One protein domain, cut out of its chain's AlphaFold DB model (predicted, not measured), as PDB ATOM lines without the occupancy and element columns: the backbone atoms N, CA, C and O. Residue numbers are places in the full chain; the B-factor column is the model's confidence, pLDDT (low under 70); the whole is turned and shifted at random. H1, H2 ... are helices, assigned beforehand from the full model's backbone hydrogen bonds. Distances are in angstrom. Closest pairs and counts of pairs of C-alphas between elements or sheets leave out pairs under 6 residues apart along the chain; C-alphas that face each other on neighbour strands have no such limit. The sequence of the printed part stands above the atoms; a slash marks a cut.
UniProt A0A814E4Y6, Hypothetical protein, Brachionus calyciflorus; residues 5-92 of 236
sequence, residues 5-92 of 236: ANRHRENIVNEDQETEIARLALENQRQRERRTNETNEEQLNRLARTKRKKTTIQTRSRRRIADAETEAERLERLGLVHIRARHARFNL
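AT A GLANCE: This is residues 5 to 92 of the 236 residues of the protein "Hypothetical protein" of Brachionus calyciflorus (UniProt A0A814E4Y6). Four helices follow one another as an open, angular frame, joined end to end at three tight corners, with an empty middle and no helix packed on another. The short H1 leads into H2, the long H3 runs off from the far end of H2, and H4 turns away from the far end of H3. The printed part has 88 residues, with four named helices in the order H1, H2, H3, H4 and no named strand; its class is all helix. It is extended, with a radius of gyration of the C-alphas of 18.8 A and spans of 40 by 40 by 34 A.

HOW THE PARTS SIT: H1, residues 5 to 13, is close to but not clearly touching H2, residues 17 to 36; their closest C-alphas, of Ile 12 and Glu 20, are 7.9 A apart. Their lines stand at a steep tilt of 61 degrees, opposite ways. H2 is close to but not clearly touching H3, residues 40 to 67, with the closest C-alphas, of Arg 35 and Gln 43, 7.9 A apart. These two stand at a steep tilt of 51 degrees, opposite ways. H3 and H4, residues 71 to 90, are only just apart, at 8.3 A. H1 is apart from H3 and H4, and H2 from H4. In H1, H2, H3 and H4 every O i to N i+4 pair is within hydrogen-bond range.

IN THESE COORDINATES: H1 begins at C-alpha 5 (2.500, 33.782, 241.033) and measures 12.5 A from first to last C-alpha. H2 measures 28.5 A. H3, the longest, measures 40.5 A from C-alpha 40 (27.539, 54.385, 230.841). H4 measures 28.6 A and ends at C-alpha 90 (45.544, 24.048, 235.628).

THE WHOLE: The C-alphas farthest apart, of Thr 39 and Glu 71, are 46.1 A apart. The printed part has no cut, and its three links are tight. Residues 5 to 11, 24 to 34, 47 to 64 and 78 to 92 stand free. Mean pLDDT of the printed part is 76.3; 34 residues are under 70, among them 53 to 69 and 80 to 92.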
ATOM      1  N   ALA A   5       1.249  34.190 240.403       80.31
ATOM      2  CA  ALA A   5       2.500  33.782 241.033       80.31
ATOM      3  C   ALA A   5       2.520  32.305 241.472       80.31
ATOM      4  O   ALA A   5       3.587  31.693 241.506       80.31
ATOM      5  N   ASN A   6       1.373  31.729 241.839       84.62
ATOM      6  CA  ASN A   6       1.271  30.315 242.207       84.62
ATOM      7  C   ASN A   6       1.276  29.438 240.957       84.62
ATOM      8  O   ASN A   6       2.109  28.545 240.861       84.62
ATOM      9  N   ARG A   7       0.492  29.817 239.944       82.50
ATOM     10  CA  ARG A   7       0.481  29.160 238.633       82.50
ATOM     11  C   ARG A   7       1.858  29.162 237.967       82.50
ATOM     12  O   ARG A   7       2.302  28.163 237.417       82.50
ATOM     13  N   HIS A   8       2.575  30.288 238.039       83.50
ATOM     14  CA  HIS A   8       3.940  30.368 237.521       83.50
ATOM     15  C   HIS A   8       4.884  29.425 238.271       83.50
ATOM     16  O   HIS A   8       5.677  28.744 237.633       83.50
ATOM     17  N   ARG A   9       4.785  29.345 239.603       83.12
ATOM     18  CA  ARG A   9       5.600  28.421 240.405       83.12
ATOM     19  C   ARG A   9       5.312  26.961 240.078       83.12
ATOM     20  O   ARG A   9       6.259  26.200 239.933       83.12
ATOM     21  N   GLU A  10       4.051  26.592 239.914       84.88
ATOM     22  CA  GLU A  10       3.654  25.235 239.523       84.88
ATOM     23  C   GLU A  10       4.177  24.871 238.135       84.88
ATOM     24  O   GLU A  10       4.744  23.797 237.953       84.88
ATOM     25  N   ASN A  11       4.105  25.804 237.185       82.50
ATOM     26  CA  ASN A  11       4.676  25.607 235.856       82.50
ATOM     27  C   ASN A  11       6.209  25.465 235.874       82.50
ATOM     28  O   ASN A  11       6.740  24.779 235.015       82.50
ATOM     29  N   ILE A  12       6.920  26.094 236.824       83.69
ATOM     30  CA  ILE A  12       8.376  25.910 237.000       83.69
ATOM     31  C   ILE A  12       8.681  24.526 237.584       83.69
ATOM     32  O   ILE A  12       9.644  23.890 237.177       83.69
ATOM     33  N   VAL A  13       7.894  24.076 238.565       85.75
ATOM     34  CA  VAL A  13       8.113  22.782 239.236       85.75
ATOM     35  C   VAL A  13       7.862  21.612 238.285       85.75
ATOM     36  O   VAL A  13       8.556  20.604 238.370       85.75
ATOM     37  N   ASN A  14       6.901  21.766 237.376       86.94
ATOM     38  CA  ASN A  14       6.505  20.740 236.413       86.94
ATOM     39  C   ASN A  14       7.232  20.863 235.060       86.94
ATOM     40  O   ASN A  14       6.779  20.291 234.073       86.94
ATOM     41  N   GLU A  15       8.301  21.654 234.982       86.31
ATOM     42  CA  GLU A  15       9.036  21.902 233.743       86.31
ATOM     43  C   GLU A  15      10.042  20.777 233.459       86.31
ATOM     44  O   GLU A  15      10.783  20.349 234.345       86.31
ATOM     45  N   ASP A  16      10.109  20.326 232.206       89.94
ATOM     46  CA  ASP A  16      11.110  19.352 231.774       89.94
ATOM     47  C   ASP A  16      12.501  20.002 231.670       89.94
ATOM     48  O   ASP A  16      12.637  21.208 231.433       89.94
ATOM     49  N   GLN A  17      13.563  19.192 231.772       86.69
ATOM     50  CA  GLN A  17      14.950  19.681 231.737       86.69
ATOM     51  C   GLN A  17      15.262  20.493 230.471       86.69
ATOM     52  O   GLN A  17      15.939  21.518 230.537       86.69
ATOM     53  N   GLU A  18      14.759  20.064 229.312       89.06
ATOM     54  CA  GLU A  18      14.985  20.763 228.043       89.06
ATOM     55  C   GLU A  18      14.293  22.131 228.012       89.06
ATOM     56  O   GLU A  18      14.892  23.128 227.598       89.06
ATOM     57  N   THR A  19      13.056  22.200 228.509       87.56
ATOM     58  CA  THR A  19      12.296  23.449 228.612       87.56
ATOM     59  C   THR A  19      12.907  24.410 229.631       87.56
ATOM     60  O   THR A  19      13.028  25.604 229.345       87.56
ATOM     61  N   GLU A  20      13.417  23.893 230.752       89.88
ATOM     62  CA  GLU A  20      14.129  24.684 231.754       89.88
ATOM     63  C   GLU A  20      15.410  25.293 231.161       89.88
ATOM     64  O   GLU A  20      15.647  26.503 231.276       89.88
ATOM     65  N   ILE A  21      16.217  24.480 230.466       90.06
ATOM     66  CA  ILE A  21      17.447  24.933 229.803       90.06
ATOM     67  C   ILE A  21      17.125  26.001 228.752       90.06
ATOM     68  O   ILE A  21      17.797  27.036 228.714       90.06
ATOM     69  N   ALA A  22      16.090  25.798 227.934       91.56
ATOM     70  CA  ALA A  22      15.672  26.754 226.911       91.56
ATOM     71  C   ALA A  22      15.220  28.092 227.520       91.56
ATOM     72  O   ALA A  22      15.639  29.162 227.061       91.56
ATOM     73  N   ARG A  23      14.431  28.059 228.601       91.00
ATOM     74  CA  ARG A  23      14.000  29.268 229.315       91.00
ATOM     75  C   ARG A  23      15.186  30.018 229.917       91.00
ATOM     76  O   ARG A  23      15.294  31.235 229.746       91.00
ATOM     77  N   LEU A  24      16.096  29.310 230.590       92.06
ATOM     78  CA  LEU A  24      17.306  29.899 231.169       92.06
ATOM     79  C   LEU A  24      18.225  30.479 230.085       92.06
ATOM     80  O   LEU A  24      18.819  31.544 230.278       92.06
ATOM     81  N   ALA A  25      18.342  29.819 228.932       91.94
ATOM     82  CA  ALA A  25      19.110  30.313 227.793       91.94
ATOM     83  C   ALA A  25      18.513  31.614 227.234       91.94
ATOM     84  O   ALA A  25      19.243  32.596 227.060       91.94
ATOM     85  N   LEU A  26      17.191  31.659 227.047       94.44
ATOM     86  CA  LEU A  26      16.473  32.846 226.585       94.44
ATOM     87  C   LEU A  26      16.599  34.012 227.576       94.44
ATOM     88  O   LEU A  26      16.829  35.157 227.179       94.44
ATOM     89  N   GLU A  27      16.494  33.744 228.878       93.25
ATOM     90  CA  GLU A  27      16.682  34.773 229.898       93.25
ATOM     91  C   GLU A  27      18.120  35.313 229.893       93.25
ATOM     92  O   GLU A  27      18.339  36.530 229.934       93.25
ATOM     93  N   ASN A  28      19.111  34.427 229.771       92.75
ATOM     94  CA  ASN A  28      20.514  34.807 229.652       92.75
ATOM     95  C   ASN A  28      20.778  35.660 228.406       92.75
ATOM     96  O   ASN A  28      21.530  36.635 228.496       92.75
ATOM     97  N   GLN A  29      20.153  35.335 227.272       92.00
ATOM     98  CA  GLN A  29      20.238  36.119 226.042       92.00
ATOM     99  C   GLN A  29      19.663  37.526 226.243       92.00
ATOM    100  O   GLN A  29      20.386  38.507 226.054       92.00
ATOM    101  N   ARG A  30      18.435  37.643 226.761       93.19
ATOM    102  CA  ARG A  30      17.808  38.942 227.072       93.19
ATOM    103  C   ARG A  30      18.655  39.776 228.034       93.19
ATOM    104  O   ARG A  30      18.753  40.993 227.906       93.19
ATOM    105  N   GLN A  31      19.293  39.146 229.023       90.75
ATOM    106  CA  GLN A  31      20.208  39.852 229.920       90.75
ATOM    107  C   GLN A  31      21.494  40.319 229.222       90.75
ATOM    108  O   GLN A  31      22.039  41.349 229.612       90.75
ATOM    109  N   ARG A  32      22.021  39.569 228.246       88.62
ATOM    110  CA  ARG A  32      23.183  39.990 227.446       88.62
ATOM    111  C   ARG A  32      22.826  41.187 226.570       88.62
ATOM    112  O   ARG A  32      23.547  42.170 226.643       88.62
ATOM    113  N   GLU A  33      21.697  41.139 225.871       92.31
ATOM    114  CA  GLU A  33      21.190  42.237 225.031       92.31
ATOM    115  C   GLU A  33      20.922  43.510 225.848       92.31
ATOM    116  O   GLU A  33      21.316  44.607 225.462       92.31
ATOM    117  N   ARG A  34      20.340  43.379 227.049       89.50
ATOM    118  CA  ARG A  34      20.221  44.523 227.967       89.50
ATOM    119  C   ARG A  34      21.587  45.093 228.341       89.50
ATOM    120  O   ARG A  34      21.754  46.301 228.312       89.50
ATOM    121  N   ARG A  35      22.570  44.237 228.654       87.56
ATOM    122  CA  ARG A  35      23.930  44.661 229.037       87.56
ATOM    123  C   ARG A  35      24.709  45.315 227.895       87.56
ATOM    124  O   ARG A  35      25.559  46.147 228.185       87.56
ATOM    125  N   THR A  36      24.468  44.935 226.640       87.31
ATOM    126  CA  THR A  36      25.113  45.570 225.477       87.31
ATOM    127  C   THR A  36      24.532  46.945 225.177       87.31
ATOM    128  O   THR A  36      25.250  47.796 224.667       87.31
ATOM    129  N   ASN A  37      23.264  47.163 225.530       92.19
ATOM    130  CA  ASN A  37      22.542  48.405 225.260       92.19
ATOM    131  C   ASN A  37      22.517  49.364 226.469       92.19
ATOM    132  O   ASN A  37      21.881  50.410 226.398       92.19
ATOM    133  N   GLU A  38      23.182  49.011 227.578       90.81
ATOM    134  CA  GLU A  38      23.289  49.850 228.780       90.81
ATOM    135  C   GLU A  38      24.055  51.144 228.473       90.81
ATOM    136  O   GLU A  38      25.146  51.123 227.900       90.81
ATOM    137  N   THR A  39      23.528  52.278 228.935       94.00
ATOM    138  CA  THR A  39      24.296  53.528 228.954       94.00
ATOM    139  C   THR A  39      25.409  53.469 230.009       94.00
ATOM    140  O   THR A  39      25.352  52.699 230.973       94.00
ATOM    141  N   ASN A  40      26.428  54.328 229.880       89.81
ATOM    142  CA  ASN A  40      27.539  54.385 230.841       89.81
ATOM    143  C   ASN A  40      27.062  54.631 232.287       89.81
ATOM    144  O   ASN A  40      27.609  54.055 233.231       89.81
ATOM    145  N   GLU A  41      26.033  55.462 232.478       91.88
ATOM    146  CA  GLU A  41      25.471  55.761 233.798       91.88
ATOM    147  C   GLU A  41      24.713  54.559 234.387       91.88
ATOM    148  O   GLU A  41      24.915  54.195 235.551       91.88
ATOM    149  N   GLU A  42      23.907  53.868 233.580       89.56
ATOM    150  CA  GLU A  42      23.212  52.641 233.982       89.56
ATOM    151  C   GLU A  42      24.195  51.519 234.330       89.56
ATOM    152  O   GLU A  42      24.025  50.828 235.343       89.56
ATOM    153  N   GLN A  43      25.271  51.384 233.552       87.88
ATOM    154  CA  GLN A  43      26.338  50.427 233.813       87.88
ATOM    155  C   GLN A  43      27.022  50.716 235.158       87.88
ATOM    156  O   GLN A  43      27.215  49.801 235.970       87.88
ATOM    157  N   LEU A  44      27.358  51.980 235.443       88.94
ATOM    158  CA  LEU A  44      27.951  52.389 236.719       88.94
ATOM    159  C   LEU A  44      27.000  52.126 237.893       88.94
ATOM    160  O   LEU A  44      27.414  51.538 238.900       88.94
ATOM    161  N   ASN A  45      25.719  52.459 237.748       91.12
ATOM    162  CA  ASN A  45      24.692  52.212 238.758       91.12
ATOM    163  C   ASN A  45      24.485  50.711 239.023       91.12
ATOM    164  O   ASN A  45      24.397  50.284 240.184       91.12
ATOM    165  N   ARG A  46      24.490  49.867 237.983       89.06
ATOM    166  CA  ARG A  46      24.428  48.403 238.123       89.06
ATOM    167  C   ARG A  46      25.661  47.857 238.832       89.06
ATOM    168  O   ARG A  46      25.529  47.032 239.744       89.06
ATOM    169  N   LEU A  47      26.858  48.306 238.457       86.75
ATOM    170  CA  LEU A  47      28.106  47.894 239.105       86.75
ATOM    171  C   LEU A  47      28.139  48.325 240.578       86.75
ATOM    172  O   LEU A  47      28.519  47.522 241.434       86.75
ATOM    173  N   ALA A  48      27.671  49.533 240.903       85.75
ATOM    174  CA  ALA A  48      27.550  50.025 242.274       85.75
ATOM    175  C   ALA A  48      26.544  49.202 243.099       85.75
ATOM    176  O   ALA A  48      26.874  48.746 244.198       85.75
ATOM    177  N   ARG A  49      25.353  48.914 242.550       83.25
ATOM    178  CA  ARG A  49      24.354  48.020 243.171       83.25
ATOM    179  C   ARG A  49      24.908  46.615 243.400       83.25
ATOM    180  O   ARG A  49      24.700  46.036 244.464       83.25
ATOM    181  N   THR A  50      25.655  46.081 242.437       79.50
ATOM    182  CA  THR A  50      26.280  44.752 242.533       79.50
ATOM    183  C   THR A  50      27.357  44.719 243.616       79.50
ATOM    184  O   THR A  50      27.398  43.778 244.408       79.50
ATOM    185  N   LYS A  51      28.202  45.757 243.706       74.06
ATOM    186  CA  LYS A  51      29.207  45.898 244.772       74.06
ATOM    187  C   LYS A  51      28.550  45.973 246.153       74.06
ATOM    188  O   LYS A  51      28.929  45.194 247.022       74.06
ATOM    189  N   ARG A  52      27.517  46.811 246.326       72.00
ATOM    190  CA  ARG A  52      26.749  46.924 247.583       72.00
ATOM    191  C   ARG A  52      26.099  45.594 247.988       72.00
ATOM    192  O   ARG A  52      26.192  45.187 249.141       72.00
ATOM    193  N   LYS A  53      25.498  44.863 247.043       67.62
ATOM    194  CA  LYS A  53      24.957  43.517 247.311       67.62
ATOM    195  C   LYS A  53      26.058  42.537 247.728       67.62
ATOM    196  O   LYS A  53      25.868  41.812 248.698       67.62
ATOM    197  N   LYS A  54      27.221  42.539 247.061       65.88
ATOM    198  CA  LYS A  54      28.363  41.675 247.419       65.88
ATOM    199  C   LYS A  54      28.890  41.956 248.824       65.88
ATOM    200  O   LYS A  54      29.148  41.001 249.549       65.88
ATOM    201  N   THR A  55      29.004  43.219 249.230       64.25
ATOM    202  CA  THR A  55      29.440  43.576 250.590       64.25
ATOM    203  C   THR A  55      28.430  43.125 251.644       64.25
ATOM    204  O   THR A  55      28.829  42.534 252.642       64.25
ATOM    205  N   THR A  56      27.127  43.296 251.393       64.81
ATOM    206  CA  THR A  56      26.058  42.845 252.306       64.81
ATOM    207  C   THR A  56      25.946  41.317 252.374       64.81
ATOM    208  O   THR A  56      25.668  40.751 253.430       64.81
ATOM    209  N   ILE A  57      26.187  40.615 251.263       61.91
ATOM    210  CA  ILE A  57      26.226  39.146 251.223       61.91
ATOM    211  C   ILE A  57      27.495  38.627 251.904       61.91
ATOM    212  O   ILE A  57      27.416  37.641 252.628       61.91
ATOM    213  N   GLN A  58      28.650  39.280 251.747       60.78
ATOM    214  CA  GLN A  58      29.875  38.919 252.473       60.78
ATOM    215  C   GLN A  58      29.723  39.083 253.985       60.78
ATOM    216  O   GLN A  58      30.175  38.223 254.734       60.78
ATOM    217  N   THR A  59      29.068  40.144 254.455       60.31
ATOM    218  CA  THR A  59      28.806  40.319 255.891       60.31
ATOM    219  C   THR A  59      27.772  39.319 256.410       60.31
ATOM    220  O   THR A  59      27.992  38.730 257.465       60.31
ATOM    221  N   ARG A  60      26.697  39.036 255.658       59.66
ATOM    222  CA  ARG A  60      25.710  37.995 256.016       59.66
ATOM    223  C   ARG A  60      26.277  36.572 255.982       59.66
ATOM    224  O   ARG A  60      25.976  35.792 256.874       59.66
ATOM    225  N   SER A  61      27.098  36.231 254.989       59.81
ATOM    226  CA  SER A  61      27.757  34.918 254.889       59.81
ATOM    227  C   SER A  61      28.813  34.735 255.973       59.81
ATOM    228  O   SER A  61      28.858  33.673 256.574       59.81
ATOM    229  N   ARG A  62      29.586  35.776 256.313       58.53
ATOM    230  CA  ARG A  62      30.486  35.744 257.477       58.53
ATOM    231  C   ARG A  62      29.744  35.490 258.788       58.53
ATOM    232  O   ARG A  62      30.252  34.732 259.597       58.53
ATOM    233  N   ARG A  63      28.553  36.077 258.973       57.47
ATOM    234  CA  ARG A  63      27.694  35.801 260.140       57.47
ATOM    235  C   ARG A  63      27.150  34.365 260.133       57.47
ATOM    236  O   ARG A  63      27.301  33.671 261.120       57.47
ATOM    237  N   ARG A  64      26.638  33.863 258.999       57.53
ATOM    238  CA  ARG A  64      26.201  32.451 258.880       57.53
ATOM    239  C   ARG A  64      27.326  31.439 259.143       57.53
ATOM    240  O   ARG A  64      27.075  30.425 259.772       57.53
ATOM    241  N   ILE A  65      28.548  31.733 258.690       56.44
ATOM    242  CA  ILE A  65      29.741  30.903 258.936       56.44
ATOM    243  C   ILE A  65      30.148  30.924 260.419       56.44
ATOM    244  O   ILE A  65      30.677  29.936 260.914       56.44
ATOM    245  N   ALA A  66      29.932  32.041 261.118       57.84
ATOM    246  CA  ALA A  66      30.283  32.185 262.530       57.84
ATOM    247  C   ALA A  66      29.260  31.531 263.473       57.84
ATOM    248  O   ALA A  66      29.666  30.973 264.487       57.84
ATOM    249  N   ASP A  67      27.969  31.577 263.128       55.09
ATOM    250  CA  ASP A  67      26.896  31.259 264.078       55.09
ATOM    251  C   ASP A  67      26.250  29.870 263.865       55.09
ATOM    252  O   ASP A  67      25.527  29.416 264.747       55.09
ATOM    253  N   ALA A  68      26.464  29.185 262.724       65.12
ATOM    254  CA  ALA A  68      25.723  27.948 262.405       65.12
ATOM    255  C   ALA A  68      26.380  26.947 261.418       65.12
ATOM    256  O   ALA A  68      25.711  26.000 261.015       65.12
ATOM    257  N   GLU A  69      27.635  27.128 260.978       68.94
ATOM    258  CA  GLU A  69      28.272  26.185 260.030       68.94
ATOM    259  C   GLU A  69      28.652  24.882 260.753       68.94
ATOM    260  O   GLU A  69      29.454  24.897 261.690       68.94
ATOM    261  N   THR A  70      28.093  23.750 260.322       78.31
ATOM    262  CA  THR A  70      28.509  22.436 260.830       78.31
ATOM    263  C   THR A  70      29.896  22.065 260.293       78.31
ATOM    264  O   THR A  70      30.325  22.537 259.237       78.31
ATOM    265  N   GLU A  71      30.626  21.188 260.990       68.81
ATOM    266  CA  GLU A  71      31.983  20.801 260.565       68.81
ATOM    267  C   GLU A  71      31.995  20.130 259.176       68.81
ATOM    268  O   GLU A  71      32.928  20.324 258.397       68.81
ATOM    269  N   ALA A  72      30.929  19.407 258.815       73.44
ATOM    270  CA  ALA A  72      30.773  18.801 257.492       73.44
ATOM    271  C   ALA A  72      30.635  19.857 256.379       73.44
ATOM    272  O   ALA A  72      31.365  19.813 255.388       73.44
ATOM    273  N   GLU A  73      29.771  20.857 256.570       74.19
ATOM    274  CA  GLU A  73      29.590  21.967 255.622       74.19
ATOM    275  C   GLU A  73      30.869  22.809 255.493       74.19
ATOM    276  O   GLU A  73      31.244  23.247 254.398       74.19
ATOM    277  N   ARG A  74      31.601  22.982 256.601       69.81
ATOM    278  CA  ARG A  74      32.909  23.646 256.619       69.81
ATOM    279  C   ARG A  74      33.934  22.888 255.776       69.81
ATOM    280  O   ARG A  74      34.653  23.515 254.986       69.81
ATOM    281  N   LEU A  75      34.021  21.567 255.941       67.38
ATOM    282  CA  LEU A  75      34.924  20.704 255.176       67.38
ATOM    283  C   LEU A  75      34.572  20.708 253.687       67.38
ATOM    284  O   LEU A  75      35.476  20.838 252.860       67.38
ATOM    285  N   GLU A  76      33.290  20.664 253.332       73.50
ATOM    286  CA  GLU A  76      32.832  20.747 251.944       73.50
ATOM    287  C   GLU A  76      33.189  22.100 251.314       73.50
ATOM    288  O   GLU A  76      33.790  22.160 250.236       73.50
ATOM    289  N   ARG A  77      32.926  23.213 252.014       77.69
ATOM    290  CA  ARG A  77      33.300  24.554 251.549       77.69
ATOM    291  C   ARG A  77      34.810  24.685 251.354       77.69
ATOM    292  O   ARG A  77      35.254  25.224 250.336       77.69
ATOM    293  N   LEU A  78      35.614  24.233 252.320       69.06
ATOM    294  CA  LEU A  78      37.078  24.248 252.218       69.06
ATOM    295  C   LEU A  78      37.575  23.326 251.096       69.06
ATOM    296  O   LEU A  78      38.485  23.712 250.357       69.06
ATOM    297  N   GLY A  79      36.943  22.167 250.911       71.31
ATOM    298  CA  GLY A  79      37.189  21.235 249.815       71.31
ATOM    299  C   GLY A  79      36.922  21.868 248.451       71.31
ATOM    300  O   GLY A  79      37.798  21.863 247.589       71.31
ATOM    301  N   LEU A  80      35.777  22.528 248.267       69.12
ATOM    302  CA  LEU A  80      35.436  23.253 247.038       69.12
ATOM    303  C   LEU A  80      36.395  24.417 246.759       69.12
ATOM    304  O   LEU A  80      36.758  24.653 245.606       69.12
ATOM    305  N   VAL A  81      36.848  25.138 247.790       67.00
ATOM    306  CA  VAL A  81      37.892  26.171 247.651       67.00
ATOM    307  C   VAL A  81      39.214  25.543 247.209       67.00
ATOM    308  O   VAL A  81      39.868  26.077 246.314       67.00
ATOM    309  N   HIS A  82      39.588  24.401 247.787       62.62
ATOM    310  CA  HIS A  82      40.794  23.667 247.416       62.62
ATOM    311  C   HIS A  82      40.731  23.159 245.968       62.62
ATOM    312  O   HIS A  82      41.677  23.356 245.205       62.62
ATOM    313  N   ILE A  83      39.600  22.578 245.563       63.72
ATOM    314  CA  ILE A  83      39.331  22.107 244.201       63.72
ATOM    315  C   ILE A  83      39.371  23.290 243.232       63.72
ATOM    316  O   ILE A  83      40.146  23.261 242.284       63.72
ATOM    317  N   ARG A  84      38.652  24.389 243.490       61.25
ATOM    318  CA  ARG A  84      38.706  25.594 242.639       61.25
ATOM    319  C   ARG A  84      40.109  26.176 242.542       61.25
ATOM    320  O   ARG A  84      40.522  26.557 241.453       61.25
ATOM    321  N   ALA A  85      40.864  26.211 243.639       57.06
ATOM    322  CA  ALA A  85      42.260  26.634 243.617       57.06
ATOM    323  C   ALA A  85      43.127  25.677 242.784       57.06
ATOM    324  O   ALA A  85      44.021  26.129 242.074       57.06
ATOM    325  N   ARG A  86      42.854  24.370 242.827       56.53
ATOM    326  CA  ARG A  86      43.523  23.347 242.018       56.53
ATOM    327  C   ARG A  86      43.166  23.460 240.534       56.53
ATOM    328  O   ARG A  86      44.075  23.486 239.719       56.53
ATOM    329  N   HIS A  87      41.897  23.613 240.170       53.66
ATOM    330  CA  HIS A  87      41.478  23.832 238.780       53.66
ATOM    331  C   HIS A  87      41.972  25.173 238.237       53.66
ATOM    332  O   HIS A  87      42.452  25.237 237.110       53.66
ATOM    333  N   ALA A  88      41.960  26.230 239.054       56.16
ATOM    334  CA  ALA A  88      42.599  27.489 238.701       56.16
ATOM    335  C   ALA A  88      44.095  27.290 238.421       56.16
ATOM    336  O   ALA A  88      44.594  27.903 237.494       56.16
ATOM    337  N   ARG A  89      44.809  26.396 239.132       48.84
ATOM    338  CA  ARG A  89      46.221  26.081 238.829       48.84
ATOM    339  C   ARG A  89      46.427  25.485 237.435       48.84
ATOM    340  O   ARG A  89      47.454  25.767 236.831       48.84
ATOM    341  N   PHE A  90      45.475  24.691 236.946       45.66
ATOM    342  CA  PHE A  90      45.544  24.048 235.628       45.66
ATOM    343  C   PHE A  90      45.013  24.926 234.483       45.66
ATOM    344  O   PHE A  90      45.449  24.753 233.353       45.66
ATOM    345  N   ASN A  91      44.146  25.902 234.777       48.81
ATOM    346  CA  ASN A  91      43.614  26.872 233.805       48.81
ATOM    347  C   ASN A  91      44.351  28.222 233.815       48.81
ATOM    348  O   ASN A  91      43.917  29.177 233.166       48.81
ATOM    349  N   LEU A  92      45.451  28.347 234.565       45.59
ATOM    350  CA  LEU A  92      46.342  29.491 234.397       45.59
ATOM    351  C   LEU A  92      46.964  29.401 233.000       45.59
ATOM    352  O   LEU A  92      47.392  28.313 232.610       45.59
TER     353      LEU A  92